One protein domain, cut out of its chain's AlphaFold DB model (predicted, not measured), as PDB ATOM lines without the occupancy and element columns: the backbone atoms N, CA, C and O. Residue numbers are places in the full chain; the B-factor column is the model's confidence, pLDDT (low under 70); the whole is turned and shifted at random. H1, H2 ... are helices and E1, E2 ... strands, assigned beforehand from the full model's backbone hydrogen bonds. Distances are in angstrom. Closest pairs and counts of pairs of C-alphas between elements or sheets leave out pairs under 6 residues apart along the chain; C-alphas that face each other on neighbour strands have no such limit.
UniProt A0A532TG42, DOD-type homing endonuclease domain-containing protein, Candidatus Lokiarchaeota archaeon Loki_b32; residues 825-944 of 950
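Overview. This is residues 825 to 944 of the 950 residues of the protein "DOD-type homing endonuclease domain-containing protein" of Candidatus Lokiarchaeota archaeon Loki_b32 (UniProt A0A532TG42). A long helix, H4, runs along the length of a body of crossed helices, and H1 crosses it steeply near its middle. H2 packs on one side of H1 and folds back through a tight turn into H3, the two making a helical hairpin, while H6, with the small H5 packed at its start, packs on the other side of H1. The printed part has 120 residues, with one named strand and six named helices in the order E1, H1, H2, H3, H4, H5, H6; the class is mostly helix. It is compact, with a radius of gyration of the C-alphas of 13.9 A and spans of 41 by 32 by 25 A.

Arrangement. E1, residues 831 to 833, pairs with no named strand. H1, residues 836 to 852, touches H4, residues 888 to 911, at a steep tilt of 54 degrees; their closest C-alphas, of Cys 847 and Asn 902, are 6.4 A apart. With residues 845 to 849 alone H1 touches H2, residues 859 to 872, at 62 degrees, a steep tilt. H2 and H3, residues 876 to 883, form a hairpin; the closest C-alphas are those of Phe 870 and Thr 879, 6.1 A. H3 and H4 touch only at the corner. H6, residues 930 to 942, touches H1, closest at the C-alphas of Asn 840 and Met 936, 6.2 A, and is near H4. H5, residues 917 to 920, touches H6. Every O i to N i+4 pair is within hydrogen-bond range in H1, H2, H3, H4 and H6; H5 is too short for one, and its one O i to N i+3 pair is not within range.

Along the chain. E1 begins at C-alpha 831, (46.330, 41.073, 117.532). H1 is 24.2 A long, H2 19.8 A, H4 34.3 A and H6 18.1 A, ending at C-alpha 942, (67.158, 28.958, 108.531).

Size, cuts and confidence. The C-alphas farthest apart, of Pro 885 and Lys 912, are 41.4 A apart. The printed part has no cut, no link is long, and no printed residue is under 70 in pLDDT.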
ATOM      1  N   ILE A 825      42.179  41.775 115.066       93.50
ATOM      2  CA  ILE A 825      42.120  42.163 116.479       93.50
ATOM      3  C   ILE A 825      40.890  41.478 117.106       93.50
ATOM      4  O   ILE A 825      39.866  41.354 116.427       93.50
ATOM      5  N   ASN A 826      40.994  40.990 118.344       93.06
ATOM      6  CA  ASN A 826      39.853  40.518 119.148       93.06
ATOM      7  C   ASN A 826      39.136  41.674 119.876       93.06
ATOM      8  O   ASN A 826      39.465  42.844 119.703       93.06
ATOM      9  N   GLU A 827      38.138  41.337 120.693       91.81
ATOM     10  CA  GLU A 827      37.393  42.301 121.517       91.81
ATOM     11  C   GLU A 827      38.283  42.942 122.601       91.81
ATOM     12  O   GLU A 827      38.108  44.112 122.921       91.81
ATOM     13  N   ASP A 828      39.314  42.222 123.059       92.88
ATOM     14  CA  ASP A 828      40.316  42.664 124.045       92.88
ATOM     15  C   ASP A 828      41.403  43.605 123.468       92.88
ATOM     16  O   ASP A 828      42.426  43.847 124.102       92.88
ATOM     17  N   ASN A 829      41.220  44.102 122.239       92.00
ATOM     18  CA  ASN A 829      42.158  44.961 121.505       92.00
ATOM     19  C   ASN A 829      43.563  44.356 121.240       92.00
ATOM     20  O   ASN A 829      44.536  45.073 121.029       92.00
ATOM     21  N   GLN A 830      43.683  43.028 121.179       93.50
ATOM     22  CA  GLN A 830      44.924  42.297 120.892       93.50
ATOM     23  C   GLN A 830      44.949  41.715 119.472       93.50
ATOM     24  O   GLN A 830      43.961  41.172 118.971       93.50
ATOM     25  N   ILE A 831      46.118  41.731 118.829       94.81
ATOM     26  CA  ILE A 831      46.330  41.073 117.532       94.81
ATOM     27  C   ILE A 831      46.361  39.546 117.716       94.81
ATOM     28  O   ILE A 831      47.367  38.986 118.146       94.81
ATOM     29  N   ARG A 832      45.279  38.854 117.328       93.00
ATOM     30  CA  ARG A 832      45.207  37.376 117.307       93.00
ATOM     31  C   ARG A 832      45.607  36.750 115.974       93.00
ATOM     32  O   ARG A 832      45.967  35.579 115.926       93.00
ATOM     33  N   VAL A 833      45.515  37.500 114.877       93.31
ATOM     34  CA  VAL A 833      45.944  37.040 113.549       93.31
ATOM     35  C   VAL A 833      46.899  38.070 112.980       93.31
ATOM     36  O   VAL A 833      46.518  39.228 112.826       93.31
ATOM     37  N   PHE A 834      48.111  37.635 112.645       94.38
ATOM     38  CA  PHE A 834      49.152  38.455 112.029       94.38
ATOM     39  C   PHE A 834      49.816  37.671 110.880       94.38
ATOM     40  O   PHE A 834      49.984  36.452 111.026       94.38
ATOM     41  N   PRO A 835      50.173  38.301 109.744       93.69
ATOM     42  CA  PRO A 835      50.806  37.611 108.619       93.69
ATOM     43  C   PRO A 835      52.145  36.976 109.012       93.69
ATOM     44  O   PRO A 835      52.971  37.621 109.653       93.69
ATOM     45  N   ASN A 836      52.377  35.724 108.606       92.75
ATOM     46  CA  ASN A 836      53.621  35.011 108.927       92.75
ATOM     47  C   ASN A 836      54.852  35.691 108.311       92.75
ATOM     48  O   ASN A 836      55.877  35.767 108.970       92.75
ATOM     49  N   GLU A 837      54.735  36.219 107.091       91.44
ATOM     50  CA  GLU A 837      55.797  36.962 106.393       91.44
ATOM     51  C   GLU A 837      56.256  38.179 107.210       91.44
ATOM     52  O   GLU A 837      57.434  38.296 107.535       91.44
ATOM     53  N   LEU A 838      55.311  39.027 107.633       93.00
ATOM     54  CA  LEU A 838      55.609  40.173 108.495       93.00
ATOM     55  C   LEU A 838      56.106  39.734 109.875       93.00
ATOM     56  O   LEU A 838      57.017  40.358 110.400       93.00
ATOM     57  N   ARG A 839      55.549  38.667 110.474       95.62
ATOM     58  CA  ARG A 839      56.044  38.158 111.767       95.62
ATOM     59  C   ARG A 839      57.513  37.770 111.661       95.62
ATOM     60  O   ARG A 839      58.288  38.161 112.518       95.62
ATOM     61  N   ASN A 840      57.868  37.029 110.619       94.81
ATOM     62  CA  ASN A 840      59.217  36.547 110.368       94.81
ATOM     63  C   ASN A 840      60.201  37.705 110.150       94.81
ATOM     64  O   ASN A 840      61.220  37.750 110.830       94.81
ATOM     65  N   LEU A 841      59.844  38.685 109.311       94.50
ATOM     66  CA  LEU A 841      60.651  39.889 109.089       94.50
ATOM     67  C   LEU A 841      60.843  40.710 110.376       94.50
ATOM     68  O   LEU A 841      61.959  41.108 110.698       94.50
ATOM     69  N   LEU A 842      59.779  40.912 111.161       96.06
ATOM     70  CA  LEU A 842      59.885  41.555 112.474       96.06
ATOM     71  C   LEU A 842      60.803  40.770 113.414       96.06
ATOM     72  O   LEU A 842      61.596  41.375 114.122       96.06
ATOM     73  N   ASN A 843      60.713  39.439 113.410       95.44
ATOM     74  CA  ASN A 843      61.543  38.561 114.230       95.44
ATOM     75  C   ASN A 843      63.032  38.680 113.858       95.44
ATOM     76  O   ASN A 843      63.879  38.784 114.737       95.44
ATOM     77  N   GLU A 844      63.341  38.719 112.560       95.62
ATOM     78  CA  GLU A 844      64.685  38.936 112.013       95.62
ATOM     79  C   GLU A 844      65.268  40.296 112.434       95.62
ATOM     80  O   GLU A 844      66.366  40.344 112.993       95.62
ATOM     81  N   ILE A 845      64.522  41.392 112.233       96.31
ATOM     82  CA  ILE A 845      64.951  42.748 112.620       96.31
ATOM     83  C   ILE A 845      65.146  42.833 114.144       96.31
ATOM     84  O   ILE A 845      66.167  43.336 114.613       96.31
ATOM     85  N   ILE A 846      64.204  42.288 114.925       97.25
ATOM     86  CA  ILE A 846      64.285  42.260 116.390       97.25
ATOM     87  C   ILE A 846      65.540  41.509 116.852       97.25
ATOM     88  O   ILE A 846      66.292  42.039 117.667       97.25
ATOM     89  N   CYS A 847      65.813  40.316 116.322       95.94
ATOM     90  CA  CYS A 847      67.007  39.563 116.701       95.94
ATOM     91  C   CYS A 847      68.309  40.276 116.326       95.94
ATOM     92  O   CYS A 847      69.234  40.260 117.134       95.94
ATOM     93  N   ARG A 848      68.394  40.926 115.153       95.31
ATOM     94  CA  ARG A 848      69.589  41.700 114.768       95.31
ATOM     95  C   ARG A 848      69.893  42.806 115.777       95.31
ATOM     96  O   ARG A 848      71.005  42.847 116.298       95.31
ATOM     97  N   ILE A 849      68.894  43.624 116.117       96.25
ATOM     98  CA  ILE A 849      69.053  44.709 117.097       96.25
ATOM     99  C   ILE A 849      69.388  44.138 118.489       96.25
ATOM    100  O   ILE A 849      70.284  44.635 119.166       96.25
ATOM    101  N   LEU A 850      68.726  43.062 118.935       96.25
ATOM    102  CA  LEU A 850      69.046  42.440 120.228       96.25
ATOM    103  C   LEU A 850      70.486  41.904 120.281       96.25
ATOM    104  O   LEU A 850      71.145  42.063 121.308       96.25
ATOM    105  N   MET A 851      70.990  41.316 119.193       92.75
ATOM    106  CA  MET A 851      72.367  40.817 119.094       92.75
ATOM    107  C   MET A 851      73.397  41.953 119.095       92.75
ATOM    108  O   MET A 851      74.358  41.897 119.862       92.75
ATOM    109  N   GLU A 852      73.171  43.011 118.309       95.50
ATOM    110  CA  GLU A 852      74.011  44.219 118.272       95.50
ATOM    111  C   GLU A 852      74.164  44.838 119.674       95.50
ATOM    112  O   GLU A 852      75.273  45.115 120.135       95.50
ATOM    113  N   TYR A 853      73.052  44.961 120.404       96.19
ATOM    114  CA  TYR A 853      73.010  45.525 121.754       96.19
ATOM    115  C   TYR A 853      73.273  44.502 122.878       96.19
ATOM    116  O   TYR A 853      73.083  44.826 124.055       96.19
ATOM    117  N   LYS A 854      73.706  43.273 122.555       92.94
ATOM    118  CA  LYS A 854      73.987  42.178 123.514       92.94
ATOM    119  C   LYS A 854      72.861  41.966 124.543       92.94
ATOM    120  O   LYS A 854      73.117  41.832 125.737       92.94
ATOM    121  N   ASN A 855      71.612  42.010 124.079       90.56
ATOM    122  CA  ASN A 855      70.362  41.939 124.847       90.56
ATOM    123  C   ASN A 855      70.116  43.081 125.873       90.56
ATOM    124  O   ASN A 855      69.076  43.114 126.528       90.56
ATOM    125  N   LYS A 856      71.008  44.080 125.992       93.50
ATOM    126  CA  LYS A 856      70.942  45.155 127.012       93.50
ATOM    127  C   LYS A 856      70.103  46.380 126.607       93.50
ATOM    128  O   LYS A 856      70.305  47.474 127.132       93.50
ATOM    129  N   ILE A 857      69.166  46.229 125.669       95.56
ATOM    130  CA  ILE A 857      68.337  47.333 125.156       95.56
ATOM    131  C   ILE A 857      66.969  47.422 125.858       95.56
ATOM    132  O   ILE A 857      66.268  46.423 126.055       95.56
ATOM    133  N   SER A 858      66.567  48.644 126.224       96.00
ATOM    134  CA  SER A 858      65.235  48.929 126.772       96.00
ATOM    135  C   SER A 858      64.154  48.851 125.691       96.00
ATOM    136  O   SER A 858      64.398  49.166 124.527       96.00
ATOM    137  N   GLU A 859      62.937  48.462 126.068       93.75
ATOM    138  CA  GLU A 859      61.823  48.283 125.122       93.75
ATOM    139  C   GLU A 859      61.466  49.584 124.391       93.75
ATOM    140  O   GLU A 859      61.276  49.581 123.177       93.75
ATOM    141  N   THR A 860      61.492  50.725 125.083       94.19
ATOM    142  CA  THR A 860      61.254  52.041 124.471       94.19
ATOM    143  C   THR A 860      62.292  52.376 123.394       94.19
ATOM    144  O   THR A 860      61.928  52.865 122.323       94.19
ATOM    145  N   LYS A 861      63.582  52.081 123.633       96.94
ATOM    146  CA  LYS A 861      64.637  52.288 122.624       96.94
ATOM    147  C   LYS A 861      64.495  51.289 121.473       96.94
ATOM    148  O   LYS A 861      64.620  51.685 120.319       96.94
ATOM    149  N   MET A 862      64.162  50.035 121.779       96.44
ATOM    150  CA  MET A 862      63.894  48.985 120.795       96.44
ATOM    151  C   MET A 862      62.774  49.385 119.823       96.44
ATOM    152  O   MET A 862      62.955  49.330 118.612       96.44
ATOM    153  N   ILE A 863      61.639  49.861 120.340       95.69
ATOM    154  CA  ILE A 863      60.504  50.323 119.530       95.69
ATOM    155  C   ILE A 863      60.865  51.564 118.695       95.69
ATOM    156  O   ILE A 863      60.392  51.689 117.566       95.69
ATOM    157  N   LYS A 864      61.728  52.464 119.198       96.44
ATOM    158  CA  LYS A 864      62.238  53.602 118.412       96.44
ATOM    159  C   LYS A 864      63.087  53.136 117.220       96.44
ATOM    160  O   LYS A 864      62.835  53.597 116.111       96.44
ATOM    161  N   LEU A 865      64.022  52.206 117.432       96.81
ATOM    162  CA  LEU A 865      64.838  51.629 116.353       96.81
ATOM    163  C   LEU A 865      63.975  50.865 115.337       96.81
ATOM    164  O   LEU A 865      64.155  51.025 114.137       96.81
ATOM    165  N   LEU A 866      62.977  50.103 115.801       96.38
ATOM    166  CA  LEU A 866      62.046  49.400 114.915       96.38
ATOM    167  C   LEU A 866      61.264  50.353 114.000       96.38
ATOM    168  O   LEU A 866      61.093  50.042 112.829       96.38
ATOM    169  N   LYS A 867      60.827  51.524 114.486       95.06
ATOM    170  CA  LYS A 867      60.189  52.536 113.623       95.06
ATOM    171  C   LYS A 867      61.125  53.026 112.518       95.06
ATOM    172  O   LYS A 867      60.701  53.072 111.368       95.06
ATOM    173  N   GLN A 868      62.377  53.328 112.865       95.12
ATOM    174  CA  GLN A 868      63.393  53.758 111.900       95.12
ATOM    175  C   GLN A 868      63.641  52.667 110.848       95.12
ATOM    176  O   GLN A 868      63.630  52.956 109.658       95.12
ATOM    177  N   GLU A 869      63.736  51.399 111.255       95.38
ATOM    178  CA  GLU A 869      63.843  50.275 110.317       95.38
ATOM    179  C   GLU A 869      62.608  50.108 109.421       95.38
ATOM    180  O   GLU A 869      62.741  49.793 108.239       95.38
ATOM    181  N   PHE A 870      61.397  50.351 109.931       95.00
ATOM    182  CA  PHE A 870      60.181  50.275 109.110       95.00
ATOM    183  C   PHE A 870      60.097  51.406 108.080       95.00
ATOM    184  O   PHE A 870      59.558  51.195 106.993       95.00
ATOM    185  N   GLU A 871      60.632  52.581 108.404       91.44
ATOM    186  CA  GLU A 871      60.768  53.713 107.483       91.44
ATOM    187  C   GLU A 871      61.859  53.434 106.433       91.44
ATOM    188  O   GLU A 871      61.574  53.508 105.237       91.44
ATOM    189  N   ASN A 872      63.049  52.991 106.858       92.00
ATOM    190  CA  ASN A 872      64.174  52.627 105.984       92.00
ATOM    191  C   ASN A 872      63.817  51.522 104.971       92.00
ATOM    192  O   ASN A 872      64.251  51.566 103.822       92.00
ATOM    193  N   GLN A 873      63.028  50.527 105.387       92.06
ATOM    194  CA  GLN A 873      62.636  49.380 104.558       92.06
ATOM    195  C   GLN A 873      61.297  49.579 103.812       92.06
ATOM    196  O   GLN A 873      60.764  48.619 103.254       92.06
ATOM    197  N   ASP A 874      60.724  50.793 103.809       90.00
ATOM    198  CA  ASP A 874      59.438  51.121 103.156       90.00
ATOM    199  C   ASP A 874      58.276  50.189 103.588       90.00
ATOM    200  O   ASP A 874      57.343  49.870 102.837       90.00
ATOM    201  N   LEU A 875      58.301  49.750 104.852       92.19
ATOM    202  CA  LEU A 875      57.295  48.882 105.466       92.19
ATOM    203  C   LEU A 875      56.056  49.689 105.873       92.19
ATOM    204  O   LEU A 875      55.621  49.647 107.025       92.19
ATOM    205  N   ILE A 876      55.435  50.374 104.901       92.12
ATOM    206  CA  ILE A 876      54.266  51.256 105.093       92.12
ATOM    207  C   ILE A 876      53.175  50.600 105.939       92.12
ATOM    208  O   ILE A 876      52.537  51.285 106.733       92.12
ATOM    209  N   ILE A 877      52.959  49.284 105.818       94.38
ATOM    210  CA  ILE A 877      51.976  48.592 106.655       94.38
ATOM    211  C   ILE A 877      52.326  48.658 108.150       94.38
ATOM    212  O   ILE A 877      51.429  48.906 108.946       94.38
ATOM    213  N   MET A 878      53.591  48.504 108.550       95.75
ATOM    214  CA  MET A 878      54.007  48.580 109.956       95.75
ATOM    215  C   MET A 878      53.991  50.016 110.481       95.75
ATOM    216  O   MET A 878      53.420  50.262 111.545       95.75
ATOM    217  N   THR A 879      54.528  50.965 109.712       95.00
ATOM    218  CA  THR A 879      54.497  52.398 110.048       95.00
ATOM    219  C   THR A 879      53.053  52.893 110.191       95.00
ATOM    220  O   THR A 879      52.710  53.561 111.166       95.00
ATOM    221  N   TRP A 880      52.157  52.481 109.286       95.56
ATOM    222  CA  TRP A 880      50.728  52.775 109.388       95.56
ATOM    223  C   TRP A 880      50.071  52.118 110.606       95.56
ATOM    224  O   TRP A 880      49.336  52.791 111.322       95.56
ATOM    225  N   LEU A 881      50.324  50.835 110.883       95.12
ATOM    226  CA  LEU A 881      49.725  50.146 112.035       95.12
ATOM    227  C   LEU A 881      50.112  50.794 113.372       95.12
ATOM    228  O   LEU A 881      49.272  50.855 114.265       95.12
ATOM    229  N   LEU A 882      51.342  51.301 113.501       95.81
ATOM    230  CA  LEU A 882      51.802  52.015 114.698       95.81
ATOM    231  C   LEU A 882      51.203  53.418 114.850       95.81
ATOM    232  O   LEU A 882      51.065  53.888 115.978       95.81
ATOM    233  N   ASN A 883      50.834  54.073 113.748       94.50
ATOM    234  CA  ASN A 883      50.304  55.441 113.755       94.50
ATOM    235  C   ASN A 883      48.764  55.498 113.674       94.50
ATOM    236  O   ASN A 883      48.164  56.482 114.092       94.50
ATOM    237  N   SER A 884      48.107  54.446 113.179       94.00
ATOM    238  CA  SER A 884      46.648  54.375 113.040       94.00
ATOM    239  C   SER A 884      45.950  54.317 114.406       94.00
ATOM    240  O   SER A 884      46.234  53.395 115.178       94.00
ATOM    241  N   PRO A 885      44.959  55.187 114.696       92.06
ATOM    242  CA  PRO A 885      44.230  55.179 115.971       92.06
ATOM    243  C   PRO A 885      43.594  53.826 116.322       92.06
ATOM    244  O   PRO A 885      43.443  53.485 117.492       92.06
ATOM    245  N   LYS A 886      43.239  53.032 115.305       92.69
ATOM    246  CA  LYS A 886      42.610  51.713 115.449       92.69
ATOM    247  C   LYS A 886      43.606  50.575 115.691       92.69
ATOM    248  O   LYS A 886      43.222  49.547 116.246       92.69
ATOM    249  N   TYR A 887      44.846  50.713 115.224       95.50
ATOM    250  CA  TYR A 887      45.834  49.626 115.223       95.50
ATOM    251  C   TYR A 887      47.030  49.872 116.141       95.50
ATOM    252  O   TYR A 887      47.689  48.895 116.490       95.50
ATOM    253  N   ASN A 888      47.262  51.114 116.580       96.31
ATOM    254  CA  ASN A 888      48.396  51.539 117.399       96.31
ATOM    255  C   ASN A 888      48.581  50.637 118.636       96.31
ATOM    256  O   ASN A 888      49.460  49.774 118.617       96.31
ATOM    257  N   GLN A 889      47.732  50.750 119.665       96.69
ATOM    258  CA  GLN A 889      47.902  49.991 120.917       96.69
ATOM    259  C   GLN A 889      47.977  48.456 120.712       96.69
ATOM    260  O   GLN A 889      48.909  47.857 121.258       96.69
ATOM    261  N   PRO A 890      47.128  47.816 119.873       96.75
ATOM    262  CA  PRO A 890      47.265  46.396 119.529       96.75
ATOM    263  C   PRO A 890      48.638  46.036 118.944       96.75
ATOM    264  O   PRO A 890      49.162  44.951 119.201       96.75
ATOM    265  N   THR A 891      49.216  46.933 118.140       96.56
ATOM    266  CA  THR A 891      50.504  46.731 117.463       96.56
ATOM    267  C   THR A 891      51.674  46.934 118.420       96.56
ATOM    268  O   THR A 891      52.568  46.093 118.419       96.56
ATOM    269  N   TYR A 892      51.662  47.956 119.287       96.69
ATOM    270  CA  TYR A 892      52.676  48.089 120.347       96.69
ATOM    271  C   TYR A 892      52.660  46.878 121.284       96.69
ATOM    272  O   TYR A 892      53.712  46.311 121.557       96.69
ATOM    273  N   GLN A 893      51.478  46.420 121.716       95.69
ATOM    274  CA  GLN A 893      51.367  45.228 122.558       95.69
ATOM    275  C   GLN A 893      51.927  43.986 121.846       95.69
ATOM    276  O   GLN A 893      52.726  43.255 122.424       95.69
ATOM    277  N   TYR A 894      51.571  43.773 120.575       96.38
ATOM    278  CA  TYR A 894      52.107  42.669 119.775       96.38
ATOM    279  C   TYR A 894      53.635  42.743 119.597       96.38
ATOM    280  O   TYR A 894      54.302  41.714 119.702       96.38
ATOM    281  N   LEU A 895      54.196  43.936 119.361       96.69
ATOM    282  CA  LEU A 895      55.644  44.130 119.257       96.69
ATOM    283  C   LEU A 895      56.353  43.889 120.591       96.69
ATOM    284  O   LEU A 895      57.354  43.186 120.588       96.69
ATOM    285  N   ASN A 896      55.837  44.384 121.718       95.75
ATOM    286  CA  ASN A 896      56.438  44.143 123.034       95.75
ATOM    287  C   ASN A 896      56.464  42.646 123.370       95.75
ATOM    288  O   ASN A 896      57.507  42.126 123.755       95.75
ATOM    289  N   ASN A 897      55.366  41.927 123.116       95.38
ATOM    290  CA  ASN A 897      55.311  40.469 123.265       95.38
ATOM    291  C   ASN A 897      56.360  39.759 122.386       95.38
ATOM    292  O   ASN A 897      56.999  38.798 122.815       95.38
ATOM    293  N   LEU A 898      56.542  40.223 121.144       96.25
ATOM    294  CA  LEU A 898      57.519  39.662 120.206       96.25
ATOM    295  C   LEU A 898      58.964  39.987 120.620       96.25
ATOM    296  O   LEU A 898      59.834  39.126 120.510       96.25
ATOM    297  N   ILE A 899      59.223  41.195 121.127       96.56
ATOM    298  CA  ILE A 899      60.513  41.599 121.696       96.56
ATOM    299  C   ILE A 899      60.832  40.728 122.913       96.56
ATOM    300  O   ILE A 899      61.905  40.139 122.947       96.56
ATOM    301  N   PHE A 900      59.900  40.586 123.861       96.12
ATOM    302  CA  PHE A 900      60.066  39.770 125.067       96.12
ATOM    303  C   PHE A 900      60.424  38.316 124.735       96.12
ATOM    304  O   PHE A 900      61.427  37.800 125.228       96.12
ATOM    305  N   LEU A 901      59.684  37.685 123.815       96.06
ATOM    306  CA  LEU A 901      60.014  36.341 123.340       96.06
ATOM    307  C   LEU A 901      61.433  36.273 122.755       96.06
ATOM    308  O   LEU A 901      62.201  35.384 123.116       96.06
ATOM    309  N   ASN A 902      61.807  37.204 121.873       96.06
ATOM    310  CA  ASN A 902      63.139  37.184 121.264       96.06
ATOM    311  C   ASN A 902      64.261  37.504 122.263       96.06
ATOM    312  O   ASN A 902      65.349  36.964 122.098       96.06
ATOM    313  N   LYS A 903      64.014  38.292 123.319       95.69
ATOM    314  CA  LYS A 903      64.978  38.471 124.418       95.69
ATOM    315  C   LYS A 903      65.314  37.138 125.078       95.69
ATOM    316  O   LYS A 903      66.492  36.837 125.214       95.69
ATOM    317  N   ILE A 904      64.305  36.319 125.391       95.06
ATOM    318  CA  ILE A 904      64.512  34.982 125.974       95.06
ATOM    319  C   ILE A 904      65.244  34.057 124.988       95.06
ATOM    320  O   ILE A 904      66.177  33.359 125.373       95.06
ATOM    321  N   LEU A 905      64.865  34.062 123.703       93.69
ATOM    322  CA  LEU A 905      65.537  33.239 122.684       93.69
ATOM    323  C   LEU A 905      67.025  33.599 122.531       93.69
ATOM    324  O   LEU A 905      67.863  32.704 122.431       93.69
ATOM    325  N   ILE A 906      67.354  34.895 122.520       92.88
ATOM    326  CA  ILE A 906      68.732  35.386 122.396       92.88
ATOM    327  C   ILE A 906      69.526  35.173 123.693       92.88
ATOM    328  O   ILE A 906      70.697  34.818 123.620       92.88
ATOM    329  N   GLU A 907      68.913  35.327 124.868       93.62
ATOM    330  CA  GLU A 907      69.550  35.043 126.161       93.62
ATOM    331  C   GLU A 907      69.924  33.565 126.297       93.62
ATOM    332  O   GLU A 907      71.088  33.250 126.544       93.62
ATOM    333  N   ASN A 908      68.982  32.661 126.011       91.44
ATOM    334  CA  ASN A 908      69.242  31.223 125.979       91.44
ATOM    335  C   ASN A 908      70.368  30.881 124.990       91.44
ATOM    336  O   ASN A 908      71.271  30.121 125.327       91.44
ATOM    337  N   TYR A 909      70.364  31.474 123.790       89.44
ATOM    338  CA  TYR A 909      71.411  31.256 122.786       89.44
ATOM    339  C   TYR A 909      72.794  31.753 123.244       89.44
ATOM    340  O   TYR A 909      73.784  31.040 123.085       89.44
ATOM    341  N   ILE A 910      72.875  32.935 123.868       87.31
ATOM    342  CA  ILE A 910      74.122  33.478 124.439       87.31
ATOM    343  C   ILE A 910      74.650  32.575 125.565       87.31
ATOM    344  O   ILE A 910      75.852  32.311 125.622       87.31
ATOM    345  N   ASN A 911      73.759  32.064 126.419       90.12
ATOM    346  CA  ASN A 911      74.097  31.184 127.542       90.12
ATOM    347  C   ASN A 911      74.301  29.710 127.130       90.12
ATOM    348  O   ASN A 911      74.733  28.902 127.951       90.12
ATOM    349  N   LYS A 912      74.026  29.356 125.864       89.12
ATOM    350  CA  LYS A 912      74.012  27.979 125.325       89.12
ATOM    351  C   LYS A 912      73.017  27.046 126.029       89.12
ATOM    352  O   LYS A 912      73.268  25.855 126.217       89.12
ATOM    353  N   GLU A 913      71.872  27.596 126.417       89.00
ATOM    354  CA  GLU A 913      70.781  26.884 127.073       89.00
ATOM    355  C   GLU A 913      69.717  26.410 126.074       89.00
ATOM    356  O   GLU A 913      69.240  27.153 125.212       89.00
ATOM    357  N   LYS A 914      69.269  25.159 126.233       88.06
ATOM    358  CA  LYS A 914      68.251  24.569 125.354       88.06
ATOM    359  C   LYS A 914      66.885  25.215 125.564       88.06
ATOM    360  O   LYS A 914      66.213  24.982 126.568       88.06
ATOM    361  N   THR A 915      66.408  25.928 124.549       89.88
ATOM    362  CA  THR A 915      65.084  26.556 124.577       89.88
ATOM    363  C   THR A 915      63.949  25.524 124.534       89.88
ATOM    364  O   THR A 915      63.637  24.939 123.494       89.88
ATOM    365  N   ASN A 916      63.233  25.351 125.648       92.69
ATOM    366  CA  ASN A 916      62.024  24.529 125.682       92.69
ATOM    367  C   ASN A 916      60.801  25.308 125.161       92.69
ATOM    368  O   ASN A 916      60.056  25.920 125.925       92.69
ATOM    369  N   ILE A 917      60.546  25.221 123.851       94.38
ATOM    370  CA  ILE A 917      59.402  25.872 123.181       94.38
ATOM    371  C   ILE A 917      58.050  25.515 123.835       94.38
ATOM    372  O   ILE A 917      57.133  26.334 123.857       94.38
ATOM    373  N   THR A 918      57.906  24.306 124.395       93.81
ATOM    374  CA  THR A 918      56.657  23.895 125.066       93.81
ATOM    375  C   THR A 918      56.457  24.640 126.385       93.81
ATOM    376  O   THR A 918      55.318  24.958 126.722       93.81
ATOM    377  N   LEU A 919      57.542  24.933 127.110       93.88
ATOM    378  CA  LEU A 919      57.507  25.748 128.323       93.88
ATOM    379  C   LEU A 919      57.224  27.217 127.981       93.88
ATOM    380  O   LEU A 919      56.285  27.776 128.535       93.88
ATOM    381  N   LEU A 920      57.926  27.789 126.991       93.81
ATOM    382  CA  LEU A 920      57.676  29.163 126.524       93.81
ATOM    383  C   LEU A 920      56.225  29.378 126.078       93.81
ATOM    384  O   LEU A 920      55.621  30.380 126.426       93.81
ATOM    385  N   SER A 921      55.620  28.415 125.372       94.81
ATOM    386  CA  SER A 921      54.211  28.513 124.943       94.81
ATOM    387  C   SER A 921      53.172  28.448 126.078       94.81
ATOM    388  O   SER A 921      51.972  28.491 125.805       94.81
ATOM    389  N   LYS A 922      53.614  28.277 127.330       94.19
ATOM    390  CA  LYS A 922      52.784  28.324 128.543       94.19
ATOM    391  C   LYS A 922      53.052  29.565 129.400       94.19
ATOM    392  O   LYS A 922      52.352  29.753 130.391       94.19
ATOM    393  N   ASP A 923      54.051  30.373 129.051       92.38
ATOM    394  CA  ASP A 923      54.358  31.608 129.762       92.38
ATOM    395  C   ASP A 923      53.251  32.648 129.482       92.38
ATOM    396  O   ASP A 923      52.959  32.925 128.314       92.38
ATOM    397  N   PRO A 924      52.604  33.232 130.511       89.06
ATOM    398  CA  PRO A 924      51.534  34.213 130.316       89.06
ATOM    399  C   PRO A 924      51.998  35.505 129.618       89.06
ATOM    400  O   PRO A 924      51.166  36.214 129.051       89.06
ATOM    401  N   HIS A 925      53.301  35.802 129.616       87.00
ATOM    402  CA  HIS A 925      53.909  36.935 128.916       87.00
ATOM    403  C   HIS A 925      54.275  36.615 127.454       87.00
ATOM    404  O   HIS A 925      54.648  37.514 126.699       87.00
ATOM    405  N   VAL A 926      54.113  35.359 127.014       91.19
ATOM    406  CA  VAL A 926      54.339  34.909 125.630       91.19
ATOM    407  C   VAL A 926      53.001  34.482 124.994       91.19
ATOM    408  O   VAL A 926      52.701  33.292 124.897       91.19
ATOM    409  N   PRO A 927      52.171  35.420 124.490       90.75
ATOM    410  CA  PRO A 927      50.866  35.122 123.886       90.75
ATOM    411  C   PRO A 927      50.969  34.558 122.452       90.75
ATOM    412  O   PRO A 927      50.185  34.902 121.565       90.75
ATOM    413  N   PHE A 928      51.937  33.673 122.216       94.56
ATOM    414  CA  PHE A 928      52.148  32.962 120.961       94.56
ATOM    415  C   PHE A 928      51.979  31.462 121.188       94.56
ATOM    416  O   PHE A 928      52.595  30.882 122.079       94.56
ATOM    417  N   ASP A 929      51.172  30.805 120.353       94.56
ATOM    418  CA  ASP A 929      51.039  29.354 120.447       94.56
ATOM    419  C   ASP A 929      52.357  28.634 120.098       94.56
ATOM    420  O   ASP A 929      53.219  29.147 119.375       94.56
ATOM    421  N   ARG A 930      52.502  27.398 120.596       96.06
ATOM    422  CA  ARG A 930      53.686  26.552 120.368       96.06
ATOM    423  C   ARG A 930      54.086  26.493 118.890       96.06
ATOM    424  O   ARG A 930      55.270  26.532 118.576       96.06
ATOM    425  N   ARG A 931      53.107  26.415 117.981       95.31
ATOM    426  CA  ARG A 931      53.335  26.331 116.531       95.31
ATOM    427  C   ARG A 931      53.944  27.620 115.983       95.31
ATOM    428  O   ARG A 931      54.848  27.556 115.157       95.31
ATOM    429  N   THR A 932      53.462  28.769 116.437       93.88
ATOM    430  CA  THR A 932      53.934  30.096 116.045       93.88
ATOM    431  C   THR A 932      55.365  30.314 116.521       93.88
ATOM    432  O   THR A 932      56.200  30.721 115.716       93.88
ATOM    433  N   ILE A 933      55.681  29.944 117.770       95.62
ATOM    434  CA  ILE A 933      57.057  29.987 118.293       95.62
ATOM    435  C   ILE A 933      57.973  29.055 117.485       95.62
ATOM    436  O   ILE A 933      59.019  29.497 117.022       95.62
ATOM    437  N   THR A 934      57.564  27.807 117.216       94.69
ATOM    438  CA  THR A 934      58.341  26.881 116.368       94.69
ATOM    439  C   THR A 934      58.602  27.443 114.967       94.69
ATOM    440  O   THR A 934      59.711  27.307 114.461       94.69
ATOM    441  N   ILE A 935      57.624  28.104 114.334       93.00
ATOM    442  CA  ILE A 935      57.816  28.734 113.015       93.00
ATOM    443  C   ILE A 935      58.857  29.863 113.083       93.00
ATOM    444  O   ILE A 935      59.695  29.949 112.188       93.00
ATOM    445  N   MET A 936      58.828  30.695 114.129       93.88
ATOM    446  CA  MET A 936      59.792  31.790 114.309       93.88
ATOM    447  C   MET A 936      61.207  31.270 114.580       93.88
ATOM    448  O   MET A 936      62.137  31.678 113.892       93.88
ATOM    449  N   VAL A 937      61.368  30.310 115.497       93.38
ATOM    450  CA  VAL A 937      62.671  29.686 115.799       93.38
ATOM    451  C   VAL A 937      63.252  29.005 114.556       93.38
ATOM    452  O   VAL A 937      64.383  29.289 114.173       93.38
ATOM    453  N   ASN A 938      62.462  28.190 113.848       93.19
ATOM    454  CA  ASN A 938      62.914  27.537 112.615       93.19
ATOM    455  C   ASN A 938      63.277  28.547 111.515       93.19
ATOM    456  O   ASN A 938      64.152  28.275 110.695       93.19
ATOM    457  N   HIS A 939      62.616  29.709 111.475       92.69
ATOM    458  CA  HIS A 939      62.979  30.782 110.556       92.69
ATOM    459  C   HIS A 939      64.327  31.413 110.925       92.69
ATOM    460  O   HIS A 939      65.170  31.522 110.038       92.69
ATOM    461  N   LEU A 940      64.563  31.739 112.204       92.94
ATOM    462  CA  LEU A 940      65.844  32.269 112.694       92.94
ATOM    463  C   LEU A 940      67.018  31.308 112.446       92.94
ATOM    464  O   LEU A 940      68.084  31.752 112.026       92.94
ATOM    465  N   ILE A 941      66.807  30.002 112.655       92.00
ATOM    466  CA  ILE A 941      67.796  28.960 112.338       92.00
ATOM    467  C   ILE A 941      68.074  28.937 110.830       92.00
ATOM    468  O   ILE A 941      69.226  28.949 110.403       92.00
ATOM    469  N   LYS A 942      67.023  28.969 109.996       92.19
ATOM    470  CA  LYS A 942      67.158  28.958 108.531       92.19
ATOM    471  C   LYS A 942      67.960  30.151 107.989       92.19
ATOM    472  O   LYS A 942      68.629  29.995 106.972       92.19
ATOM    473  N   ILE A 943      67.877  31.320 108.624       91.31
ATOM    474  CA  ILE A 943      68.636  32.524 108.232       91.31
ATOM    475  C   ILE A 943      69.969  32.681 108.987       91.31
ATOM    476  O   ILE A 943      70.617  33.716 108.861       91.31
ATOM    477  N   GLY A 944      70.389  31.674 109.762       90.81
ATOM    478  CA  GLY A 944      71.693  31.638 110.430       90.81
ATOM    479  C   GLY A 944      71.849  32.572 111.636       90.81
ATOM    480  O   GLY A 944      72.970  32.768 112.095       90.81
TER     481      GLY A 944